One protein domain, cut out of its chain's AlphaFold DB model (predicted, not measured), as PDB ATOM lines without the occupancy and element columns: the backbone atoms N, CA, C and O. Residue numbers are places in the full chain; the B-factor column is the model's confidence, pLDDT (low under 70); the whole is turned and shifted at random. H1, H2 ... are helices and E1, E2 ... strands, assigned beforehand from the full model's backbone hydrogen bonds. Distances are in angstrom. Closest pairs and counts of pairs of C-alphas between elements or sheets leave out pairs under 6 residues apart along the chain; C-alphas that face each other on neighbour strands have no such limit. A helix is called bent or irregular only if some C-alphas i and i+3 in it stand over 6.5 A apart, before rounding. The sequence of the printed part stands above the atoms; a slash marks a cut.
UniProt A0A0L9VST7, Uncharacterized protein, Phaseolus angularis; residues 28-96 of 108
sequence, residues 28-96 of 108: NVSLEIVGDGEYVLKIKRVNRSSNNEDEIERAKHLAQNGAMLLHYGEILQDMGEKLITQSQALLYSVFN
ATOM      1  N   ASN A  28     -49.740 -51.057   4.403       69.38
ATOM      2  CA  ASN A  28     -50.252 -50.069   3.475       69.38
ATOM      3  C   ASN A  28     -49.080 -49.536   2.652       69.38
ATOM      4  O   ASN A  28     -48.153 -48.929   3.199       69.38
ATOM      5  N   VAL A  29     -49.122 -49.791   1.353       71.69
ATOM      6  CA  VAL A  29     -48.150 -49.281   0.394       71.69
ATOM      7  C   VAL A  29     -48.834 -48.168  -0.382       71.69
ATOM      8  O   VAL A  29     -49.839 -48.388  -1.049       71.69
ATOM      9  N   SER A  30     -48.281 -46.967  -0.279       75.06
ATOM     10  CA  SER A  30     -48.753 -45.800  -1.018       75.06
ATOM     11  C   SER A  30     -47.621 -45.261  -1.872       75.06
ATOM     12  O   SER A  30     -46.512 -45.065  -1.379       75.06
ATOM     13  N   LEU A  31     -47.909 -45.053  -3.150       76.19
ATOM     14  CA  LEU A  31     -47.023 -44.400  -4.098       76.19
ATOM     15  C   LEU A  31     -47.562 -42.991  -4.333       76.19
ATOM     16  O   LEU A  31     -48.740 -42.828  -4.649       76.19
ATOM     17  N   GLU A  32     -46.715 -41.991  -4.151       81.12
ATOM     18  CA  GLU A  32     -47.054 -40.586  -4.355       81.12
ATOM     19  C   GLU A  32     -46.118 -39.982  -5.398       81.12
ATOM     20  O   GLU A  32     -44.914 -40.231  -5.363       81.12
ATOM     21  N   ILE A  33     -46.680 -39.190  -6.310       80.44
ATOM     22  CA  ILE A  33     -45.927 -38.404  -7.290       80.44
ATOM     23  C   ILE A  33     -45.780 -37.002  -6.697       80.44
ATOM     24  O   ILE A  33     -46.786 -36.335  -6.460       80.44
ATOM     25  N   VAL A  34     -44.551 -36.591  -6.385       83.19
ATOM     26  CA  VAL A  34     -44.281 -35.392  -5.561       83.19
ATOM     27  C   VAL A  34     -43.817 -34.195  -6.402       83.19
ATOM     28  O   VAL A  34     -43.830 -33.062  -5.927       83.19
ATOM     29  N   GLY A  35     -43.466 -34.419  -7.668       76.31
ATOM     30  CA  GLY A  35     -43.009 -33.382  -8.594       76.31
ATOM     31  C   GLY A  35     -42.839 -33.916 -10.015       76.31
ATOM     32  O   GLY A  35     -43.389 -34.968 -10.346       76.31
ATOM     33  N   ASP A  36     -42.057 -33.206 -10.832       77.38
ATOM     34  CA  ASP A  36     -41.804 -33.500 -12.252       77.38
ATOM     35  C   ASP A  36     -40.954 -34.778 -12.442       77.38
ATOM     36  O   ASP A  36     -39.795 -34.728 -12.848       77.38
ATOM     37  N   GLY A  37     -41.532 -35.938 -12.117       68.75
ATOM     38  CA  GLY A  37     -40.902 -37.258 -12.241       68.75
ATOM     39  C   GLY A  37     -40.356 -37.848 -10.936       68.75
ATOM     40  O   GLY A  37     -39.660 -38.859 -10.968       68.75
ATOM     41  N   GLU A  38     -40.656 -37.248  -9.779       72.38
ATOM     42  CA  GLU A  38     -40.267 -37.804  -8.478       72.38
ATOM     43  C   GLU A  38     -41.369 -38.682  -7.878       72.38
ATOM     44  O   GLU A  38     -42.498 -38.233  -7.659       72.38
ATOM     45  N   TYR A  39     -41.002 -39.919  -7.532       73.25
ATOM     46  CA  TYR A  39     -41.887 -40.891  -6.898       73.25
ATOM     47  C   TYR A  39     -41.433 -41.195  -5.477       73.25
ATOM     48  O   TYR A  39     -40.281 -41.554  -5.232       73.25
ATOM     49  N   VAL A  40     -42.368 -41.122  -4.533       76.00
ATOM     50  CA  VAL A  40     -42.140 -41.487  -3.137       76.00
ATOM     51  C   VAL A  40     -42.995 -42.693  -2.783       76.00
ATOM     52  O   VAL A  40     -44.224 -42.634  -2.769       76.00
ATOM     53  N   LEU A  41     -42.326 -43.795  -2.448       76.06
ATOM     54  CA  LEU A  41     -42.963 -45.013  -1.966       76.06
ATOM     55  C   LEU A  41     -42.998 -45.008  -0.435       76.06
ATOM     56  O   LEU A  41     -41.972 -45.141   0.233       76.06
ATOM     57  N   LYS A  42     -44.191 -44.847   0.136       77.31
ATOM     58  CA  LYS A  42     -44.421 -44.855   1.584       77.31
ATOM     59  C   LYS A  42     -45.023 -46.193   1.986       77.31
ATOM     60  O   LYS A  42     -46.144 -46.519   1.595       77.31
ATOM     61  N   ILE A  43     -44.297 -46.933   2.816       70.00
ATOM     62  CA  ILE A  43     -44.733 -48.213   3.379       70.00
ATOM     63  C   ILE A  43     -45.063 -47.978   4.848       70.00
ATOM     64  O   ILE A  43     -44.205 -47.559   5.627       70.00
ATOM     65  N   LYS A  44     -46.312 -48.228   5.238       69.81
ATOM     66  CA  LYS A  44     -46.771 -48.102   6.624       69.81
ATOM     67  C   LYS A  44     -47.314 -49.432   7.114       69.81
ATOM     68  O   LYS A  44     -48.130 -50.066   6.455       69.81
ATOM     69  N   ARG A  45     -46.897 -49.833   8.309       65.56
ATOM     70  CA  ARG A  45     -47.452 -50.995   8.999       65.56
ATOM     71  C   ARG A  45     -48.831 -50.649   9.570       65.56
ATOM     72  O   ARG A  45     -48.962 -49.619  10.227       65.56
ATOM     73  N   VAL A  46     -49.832 -51.496   9.329       67.69
ATOM     74  CA  VAL A  46     -51.221 -51.269   9.772       67.69
ATOM     75  C   VAL A  46     -51.530 -51.991  11.095       67.69
ATOM     76  O   VAL A  46     -52.288 -51.450  11.891       67.69
ATOM     77  N   ASN A  47     -50.871 -53.117  11.409       62.06
ATOM     78  CA  ASN A  47     -51.107 -53.877  12.654       62.06
ATOM     79  C   ASN A  47     -49.891 -53.922  13.595       62.06
ATOM     80  O   ASN A  47     -48.759 -54.124  13.164       62.06
ATOM     81  N   ARG A  48     -50.138 -53.755  14.901       57.44
ATOM     82  CA  ARG A  48     -49.148 -53.587  15.981       57.44
ATOM     83  C   ARG A  48     -49.119 -54.847  16.861       57.44
ATOM     84  O   ARG A  48     -49.960 -54.948  17.740       57.44
ATOM     85  N   SER A  49     -48.190 -55.789  16.637       53.19
ATOM     86  CA  SER A  49     -47.832 -56.791  17.670       53.19
ATOM     87  C   SER A  49     -46.543 -57.590  17.398       53.19
ATOM     88  O   SER A  49     -45.754 -57.773  18.316       53.19
ATOM     89  N   SER A  50     -46.261 -58.038  16.167       56.19
ATOM     90  CA  SER A  50     -45.073 -58.881  15.921       56.19
ATOM     91  C   SER A  50     -43.797 -58.048  15.704       56.19
ATOM     92  O   SER A  50     -43.734 -57.216  14.799       56.19
ATOM     93  N   ASN A  51     -42.749 -58.251  16.502       59.03
ATOM     94  CA  ASN A  51     -41.413 -57.680  16.260       59.03
ATOM     95  C   ASN A  51     -40.616 -58.536  15.254       59.03
ATOM     96  O   ASN A  51     -39.436 -58.803  15.454       59.03
ATOM     97  N   ASN A  52     -41.262 -58.994  14.178       67.19
ATOM     98  CA  ASN A  52     -40.610 -59.824  13.169       67.19
ATOM     99  C   ASN A  52     -39.842 -58.912  12.199       67.19
ATOM    100  O   ASN A  52     -40.352 -58.536  11.143       67.19
ATOM    101  N   GLU A  53     -38.623 -58.512  12.575       69.00
ATOM    102  CA  GLU A  53     -37.728 -57.700  11.731       69.00
ATOM    103  C   GLU A  53     -37.536 -58.309  10.333       69.00
ATOM    104  O   GLU A  53     -37.525 -57.578   9.341       69.00
ATOM    105  N   ASP A  54     -37.524 -59.640  10.230       72.69
ATOM    106  CA  ASP A  54     -37.405 -60.357   8.958       72.69
ATOM    107  C   ASP A  54     -38.569 -60.076   7.991       72.69
ATOM    108  O   ASP A  54     -38.378 -60.032   6.777       72.69
ATOM    109  N   GLU A  55     -39.792 -59.884   8.492       68.12
ATOM    110  CA  GLU A  55     -40.953 -59.542   7.656       68.12
ATOM    111  C   GLU A  55     -40.872 -58.106   7.144       68.12
ATOM    112  O   GLU A  55     -41.240 -57.827   6.003       68.12
ATOM    113  N   ILE A  56     -40.350 -57.205   7.976       70.31
ATOM    114  CA  ILE A  56     -40.139 -55.802   7.620       70.31
ATOM    115  C   ILE A  56     -39.073 -55.707   6.533       70.31
ATOM    116  O   ILE A  56     -39.264 -54.991   5.551       70.31
ATOM    117  N   GLU A  57     -37.974 -56.442   6.678       77.00
ATOM    118  CA  GLU A  57     -36.903 -56.438   5.688       77.00
ATOM    119  C   GLU A  57     -37.374 -57.039   4.357       77.00
ATOM    120  O   GLU A  57     -37.146 -56.455   3.295       77.00
ATOM    121  N   ARG A  58     -38.171 -58.118   4.394       77.06
ATOM    122  CA  ARG A  58     -38.837 -58.648   3.191       77.06
ATOM    123  C   ARG A  58     -39.765 -57.625   2.532       77.06
ATOM    124  O   ARG A  58     -39.725 -57.470   1.311       77.06
ATOM    125  N   ALA A  59     -40.577 -56.909   3.308       75.69
ATOM    126  CA  ALA A  59     -41.478 -55.885   2.780       75.69
ATOM    127  C   ALA A  59     -40.715 -54.707   2.149       75.69
ATOM    128  O   ALA A  59     -41.109 -54.220   1.088       75.69
ATOM    129  N   LYS A  60     -39.595 -54.280   2.749       77.19
ATOM    130  CA  LYS A  60     -38.708 -53.266   2.156       77.19
ATOM    131  C   LYS A  60     -38.126 -53.737   0.829       77.19
ATOM    132  O   LYS A  60     -38.184 -52.987  -0.140       77.19
ATOM    133  N   HIS A  61     -37.613 -54.966   0.762       79.50
ATOM    134  CA  HIS A  61     -37.074 -55.517  -0.481       79.50
ATOM    135  C   HIS A  61     -38.133 -55.606  -1.583       79.50
ATOM    136  O   HIS A  61     -37.870 -55.229  -2.722       79.50
ATOM    137  N   LEU A  62     -39.352 -56.041  -1.253       78.50
ATOM    138  CA  LEU A  62     -40.464 -56.062  -2.207       78.50
ATOM    139  C   LEU A  62     -40.800 -54.664  -2.727       78.50
ATOM    140  O   LEU A  62     -41.003 -54.483  -3.924       78.50
ATOM    141  N   ALA A  63     -40.815 -53.670  -1.847       77.81
ATOM    142  CA  ALA A  63     -41.070 -52.292  -2.227       77.81
ATOM    143  C   ALA A  63     -39.947 -51.692  -3.088       77.81
ATOM    144  O   ALA A  63     -40.233 -51.017  -4.073       77.81
ATOM    145  N   GLN A  64     -38.682 -51.987  -2.777       81.69
ATOM    146  CA  GLN A  64     -37.538 -51.613  -3.616       81.69
ATOM    147  C   GLN A  64     -37.638 -52.240  -5.010       81.69
ATOM    148  O   GLN A  64     -37.465 -51.550  -6.013       81.69
ATOM    149  N   ASN A  65     -37.989 -53.526  -5.084       80.50
ATOM    150  CA  ASN A  65     -38.218 -54.209  -6.356       80.50
ATOM    151  C   ASN A  65     -39.383 -53.583  -7.131       80.50
ATOM    152  O   ASN A  65     -39.270 -53.364  -8.335       80.50
ATOM    153  N   GLY A  66     -40.478 -53.244  -6.444       80.81
ATOM    154  CA  GLY A  66     -41.613 -52.534  -7.033       80.81
ATOM    155  C   GLY A  66     -41.219 -51.169  -7.602       80.81
ATOM    156  O   GLY A  66     -41.585 -50.851  -8.729       80.81
ATOM    157  N   ALA A  67     -40.413 -50.395  -6.871       79.25
ATOM    158  CA  ALA A  67     -39.901 -49.109  -7.338       79.25
ATOM    159  C   ALA A  67     -39.007 -49.255  -8.583       79.25
ATOM    160  O   ALA A  67     -39.160 -48.495  -9.537       79.25
ATOM    161  N   MET A  68     -38.127 -50.262  -8.621       83.00
ATOM    162  CA  MET A  68     -37.325 -50.544  -9.819       83.00
ATOM    163  C   MET A  68     -38.193 -50.924 -11.022       83.00
ATOM    164  O   MET A  68     -37.931 -50.462 -12.129       83.00
ATOM    165  N   LEU A  69     -39.226 -51.751 -10.827       82.25
ATOM    166  CA  LEU A  69     -40.144 -52.130 -11.905       82.25
ATOM    167  C   LEU A  69     -40.886 -50.919 -12.475       82.25
ATOM    168  O   LEU A  69     -41.014 -50.816 -13.693       82.25
ATOM    169  N   LEU A  70     -41.334 -50.001 -11.615       85.25
ATOM    170  CA  LEU A  70     -41.955 -48.750 -12.050       85.25
ATOM    171  C   LEU A  70     -40.988 -47.926 -12.899       85.25
ATOM    172  O   LEU A  70     -41.349 -47.536 -14.005       85.25
ATOM    173  N   HIS A  71     -39.745 -47.763 -12.444       81.00
ATOM    174  CA  HIS A  71     -38.728 -47.028 -13.192       81.00
ATOM    175  C   HIS A  71     -38.447 -47.640 -14.575       81.00
ATOM    176  O   HIS A  71     -38.378 -46.932 -15.579       81.00
ATOM    177  N   TYR A  72     -38.349 -48.970 -14.667       83.06
ATOM    178  CA  TYR A  72     -38.226 -49.637 -15.965       83.06
ATOM    179  C   TYR A  72     -39.467 -49.447 -16.843       83.06
ATOM    180  O   TYR A  72     -39.331 -49.308 -18.058       83.06
ATOM    181  N   GLY A  73     -40.661 -49.417 -16.249       82.69
ATOM    182  CA  GLY A  73     -41.904 -49.111 -16.952       82.69
ATOM    183  C   GLY A  73     -41.883 -47.731 -17.614       82.69
ATOM    184  O   GLY A  73     -42.256 -47.618 -18.779       82.69
ATOM    185  N   GLU A  74     -41.372 -46.712 -16.925       84.94
ATOM    186  CA  GLU A  74     -41.225 -45.361 -17.486       84.94
ATOM    187  C   GLU A  74     -40.251 -45.319 -18.664       84.94
ATOM    188  O   GLU A  74     -40.547 -44.734 -19.704       84.94
ATOM    189  N   ILE A  75     -39.101 -45.990 -18.533       88.62
ATOM    190  CA  ILE A  75     -38.112 -46.088 -19.615       88.62
ATOM    191  C   ILE A  75     -38.736 -46.764 -20.843       88.62
ATOM    192  O   ILE A  75     -38.554 -46.309 -21.973       88.62
ATOM    193  N   LEU A  76     -39.486 -47.851 -20.635       91.06
ATOM    194  CA  LEU A  76     -40.192 -48.550 -21.710       91.06
ATOM    195  C   LEU A  76     -41.251 -47.663 -22.376       91.06
ATOM    196  O   LEU A  76     -41.385 -47.712 -23.600       91.06
ATOM    197  N   GLN A  77     -41.972 -46.849 -21.604       89.31
ATOM    198  CA  GLN A  77     -42.948 -45.902 -22.138       89.31
ATOM    199  C   GLN A  77     -42.282 -44.849 -23.032       89.31
ATOM    200  O   GLN A  77     -42.698 -44.691 -24.180       89.31
ATOM    201  N   ASP A  78     -41.217 -44.192 -22.562       92.56
ATOM    202  CA  ASP A  78     -40.469 -43.193 -23.345       92.56
ATOM    203  C   ASP A  78     -39.911 -43.792 -24.649       92.56
ATOM    204  O   ASP A  78     -40.030 -43.208 -25.732       92.56
ATOM    205  N   MET A  79     -39.362 -45.009 -24.586       90.56
ATOM    206  CA  MET A  79     -38.915 -45.722 -25.788       90.56
ATOM    207  C   MET A  79     -40.074 -46.031 -26.744       90.56
ATOM    208  O   MET A  79     -39.913 -45.906 -27.960       90.56
ATOM    209  N   GLY A  80     -41.239 -46.408 -26.214       92.38
ATOM    210  CA  GLY A  80     -42.450 -46.644 -26.998       92.38
ATOM    211  C   GLY A  80     -42.932 -45.388 -27.725       92.38
ATOM    212  O   GLY A  80     -43.192 -45.434 -28.927       92.38
ATOM    213  N   GLU A  81     -42.984 -44.249 -27.035       94.19
ATOM    214  CA  GLU A  81     -43.382 -42.960 -27.613       94.19
ATOM    215  C   GLU A  81     -42.423 -42.513 -28.728       94.19
ATOM    216  O   GLU A  81     -42.857 -42.100 -29.814       94.19
ATOM    217  N   LYS A  82     -41.112 -42.677 -28.514       93.12
ATOM    218  CA  LYS A  82     -40.088 -42.420 -29.539       93.12
ATOM    219  C   LYS A  82     -40.258 -43.326 -30.751       93.12
ATOM    220  O   LYS A  82     -40.195 -42.838 -31.881       93.12
ATOM    221  N   LEU A  83     -40.502 -44.619 -30.539       94.38
ATOM    222  CA  LEU A  83     -40.702 -45.579 -31.623       94.38
ATOM    223  C   LEU A  83     -41.942 -45.237 -32.456       94.38
ATOM    224  O   LEU A  83     -41.876 -45.237 -33.685       94.38
ATOM    225  N   ILE A  84     -43.057 -44.886 -31.806       92.62
ATOM    226  CA  ILE A  84     -44.282 -44.455 -32.491       92.62
ATOM    227  C   ILE A  84     -43.995 -43.209 -33.328       92.62
ATOM    228  O   ILE A  84     -44.293 -43.195 -34.522       92.62
ATOM    229  N   THR A  85     -43.345 -42.203 -32.745       92.56
ATOM    230  CA  THR A  85     -43.008 -40.952 -33.436       92.56
ATOM    231  C   THR A  85     -42.123 -41.197 -34.661       92.56
ATOM    232  O   THR A  85     -42.396 -40.681 -35.745       92.56
ATOM    233  N   GLN A  86     -41.090 -42.033 -34.526       90.69
ATOM    234  CA  GLN A  86     -40.215 -42.408 -35.639       90.69
ATOM    235  C   GLN A  86     -40.966 -43.183 -36.723       90.69
ATOM    236  O   GLN A  86     -40.777 -42.916 -37.909       90.69
ATOM    237  N   SER A  87     -41.840 -44.114 -36.331       88.00
ATOM    238  CA  SER A  87     -42.636 -44.893 -37.281       88.00
ATOM    239  C   SER A  87     -43.584 -44.002 -38.084       88.00
ATOM    240  O   SER A  87     -43.653 -44.123 -39.304       88.00
ATOM    241  N   GLN A  88     -44.236 -43.040 -37.429       88.06
ATOM    242  CA  GLN A  88     -45.093 -42.058 -38.084       88.06
ATOM    243  C   GLN A  88     -44.285 -41.183 -39.043       88.06
ATOM    244  O   GLN A  88     -44.664 -41.048 -40.202       88.06
ATOM    245  N   ALA A  89     -43.143 -40.644 -38.604       86.50
ATOM    246  CA  ALA A  89     -42.274 -39.836 -39.457       86.50
ATOM    247  C   ALA A  89     -41.804 -40.605 -40.704       86.50
ATOM    248  O   ALA A  89     -41.829 -40.063 -41.810       86.50
ATOM    249  N   LEU A  90     -41.434 -41.881 -40.546       86.50
ATOM    250  CA  LEU A  90     -41.053 -42.744 -41.661       86.50
ATOM    251  C   LEU A  90     -42.229 -42.983 -42.610       86.50
ATOM    252  O   LEU A  90     -42.066 -42.863 -43.821       86.50
ATOM    253  N   LEU A  91     -43.415 -43.285 -42.077       84.19
ATOM    254  CA  LEU A  91     -44.616 -43.488 -42.886       84.19
ATOM    255  C   LEU A  91     -44.965 -42.233 -43.696       84.19
ATOM    256  O   LEU A  91     -45.243 -42.333 -44.891       84.19
ATOM    257  N   TYR A  92     -44.871 -41.051 -43.086       80.31
ATOM    258  CA  TYR A  92     -45.092 -39.782 -43.778       80.31
ATOM    259  C   TYR A  92     -44.038 -39.502 -44.849       80.31
ATOM    260  O   TYR A  92     -44.390 -39.095 -45.954       80.31
ATOM    261  N   SER A  93     -42.764 -39.765 -44.557       81.62
ATOM    262  CA  SER A  93     -41.666 -39.505 -45.488       81.62
ATOM    263  C   SER A  93     -41.615 -40.481 -46.664       81.62
ATOM    264  O   SER A  93     -41.232 -40.078 -47.758       81.62
ATOM    265  N   VAL A  94     -41.919 -41.763 -46.447       79.06
ATOM    266  CA  VAL A  94     -41.781 -42.810 -47.474       79.06
ATOM    267  C   VAL A  94     -43.038 -42.915 -48.325       79.06
ATOM    268  O   VAL A  94     -42.946 -43.121 -49.533       79.06
ATOM    269  N   PHE A  95     -44.215 -42.763 -47.715       76.69
ATOM    270  CA  PHE A  95     -45.486 -42.999 -48.395       76.69
ATOM    271  C   PHE A  95     -46.242 -41.718 -48.761       76.69
ATOM    272  O   PHE A  95     -47.346 -41.825 -49.290       76.69
ATOM    273  N   ASN A  96     -45.686 -40.521 -48.509       68.44
ATOM    274  CA  ASN A  96     -46.362 -39.231 -48.730       68.44
ATOM    275  C   ASN A  96     -47.791 -39.208 -48.156       68.44
ATOM    276  O   ASN A  96     -48.699 -38.604 -48.730       68.44
TER     277      ASN A  96
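What this domain is: This is residues 28 to 96 of the 108 residues of an uncharacterized protein of Phaseolus angularis (UniProt A0A0L9VST7). A hairpin of two strands, E1 and E2, packs on the first half of one long helix, H1, mainly through E2; the chain folds back after E2, and H1 runs past the hairpin, with residues 75 to 96 sticking out as a long arm. H1 makes the longest axis, and the outline is a rod of 69 by 22 by 14 A. The printed part has 69 residues, with two named strands and then one named helix along the chain; the sheet, in the order E1 - E2, is antiparallel. The class is mixed, helices and strands, and the whole is extended, with a radius of gyration of the C-alphas of 20.0 A.

How they stand to each other: E1, residues 28 to 33, and E2, residues 39 to 45, form a hairpin with a tight link of 5 residues. The strands are antiparallel, at 163 degrees between their directions. N 30 and O 42 are within hydrogen-bond range at 2.9 A, as are N 42 and O 30 at 2.8 A. A short link of 7 residues joins E2 to H1, residues 53 to 95. E2 and H1 have 4 pairs of C-alphas within 8 A; the closest are those of Leu 41 and Ala 67, 7.4 A apart. E1 and H1 are only just apart, their closest C-alphas at 8.1 A. In H1 every O i to N i+4 pair is within hydrogen-bond range.

Where its parts are: E1 begins at C-alpha 28, (-50.252, -50.069, 3.475). E2 measures 19.6 A from first to last C-alpha. H1 measures 62.4 A, from C-alpha 53 at (-37.728, -57.700, 11.731) to C-alpha 95 at (-45.486, -42.999, -48.395), and is not bent.

The domain as a whole: The C-alphas farthest apart, those of Ser 49 and Asn 96, are 68.7 A apart. Residues 48 to 55, of which 53 to 55 belong to H1, also stand free. The printed part has no cut and no long link. The mean pLDDT of the printed part is 78.4; residues 44 to 53 are among those under 70.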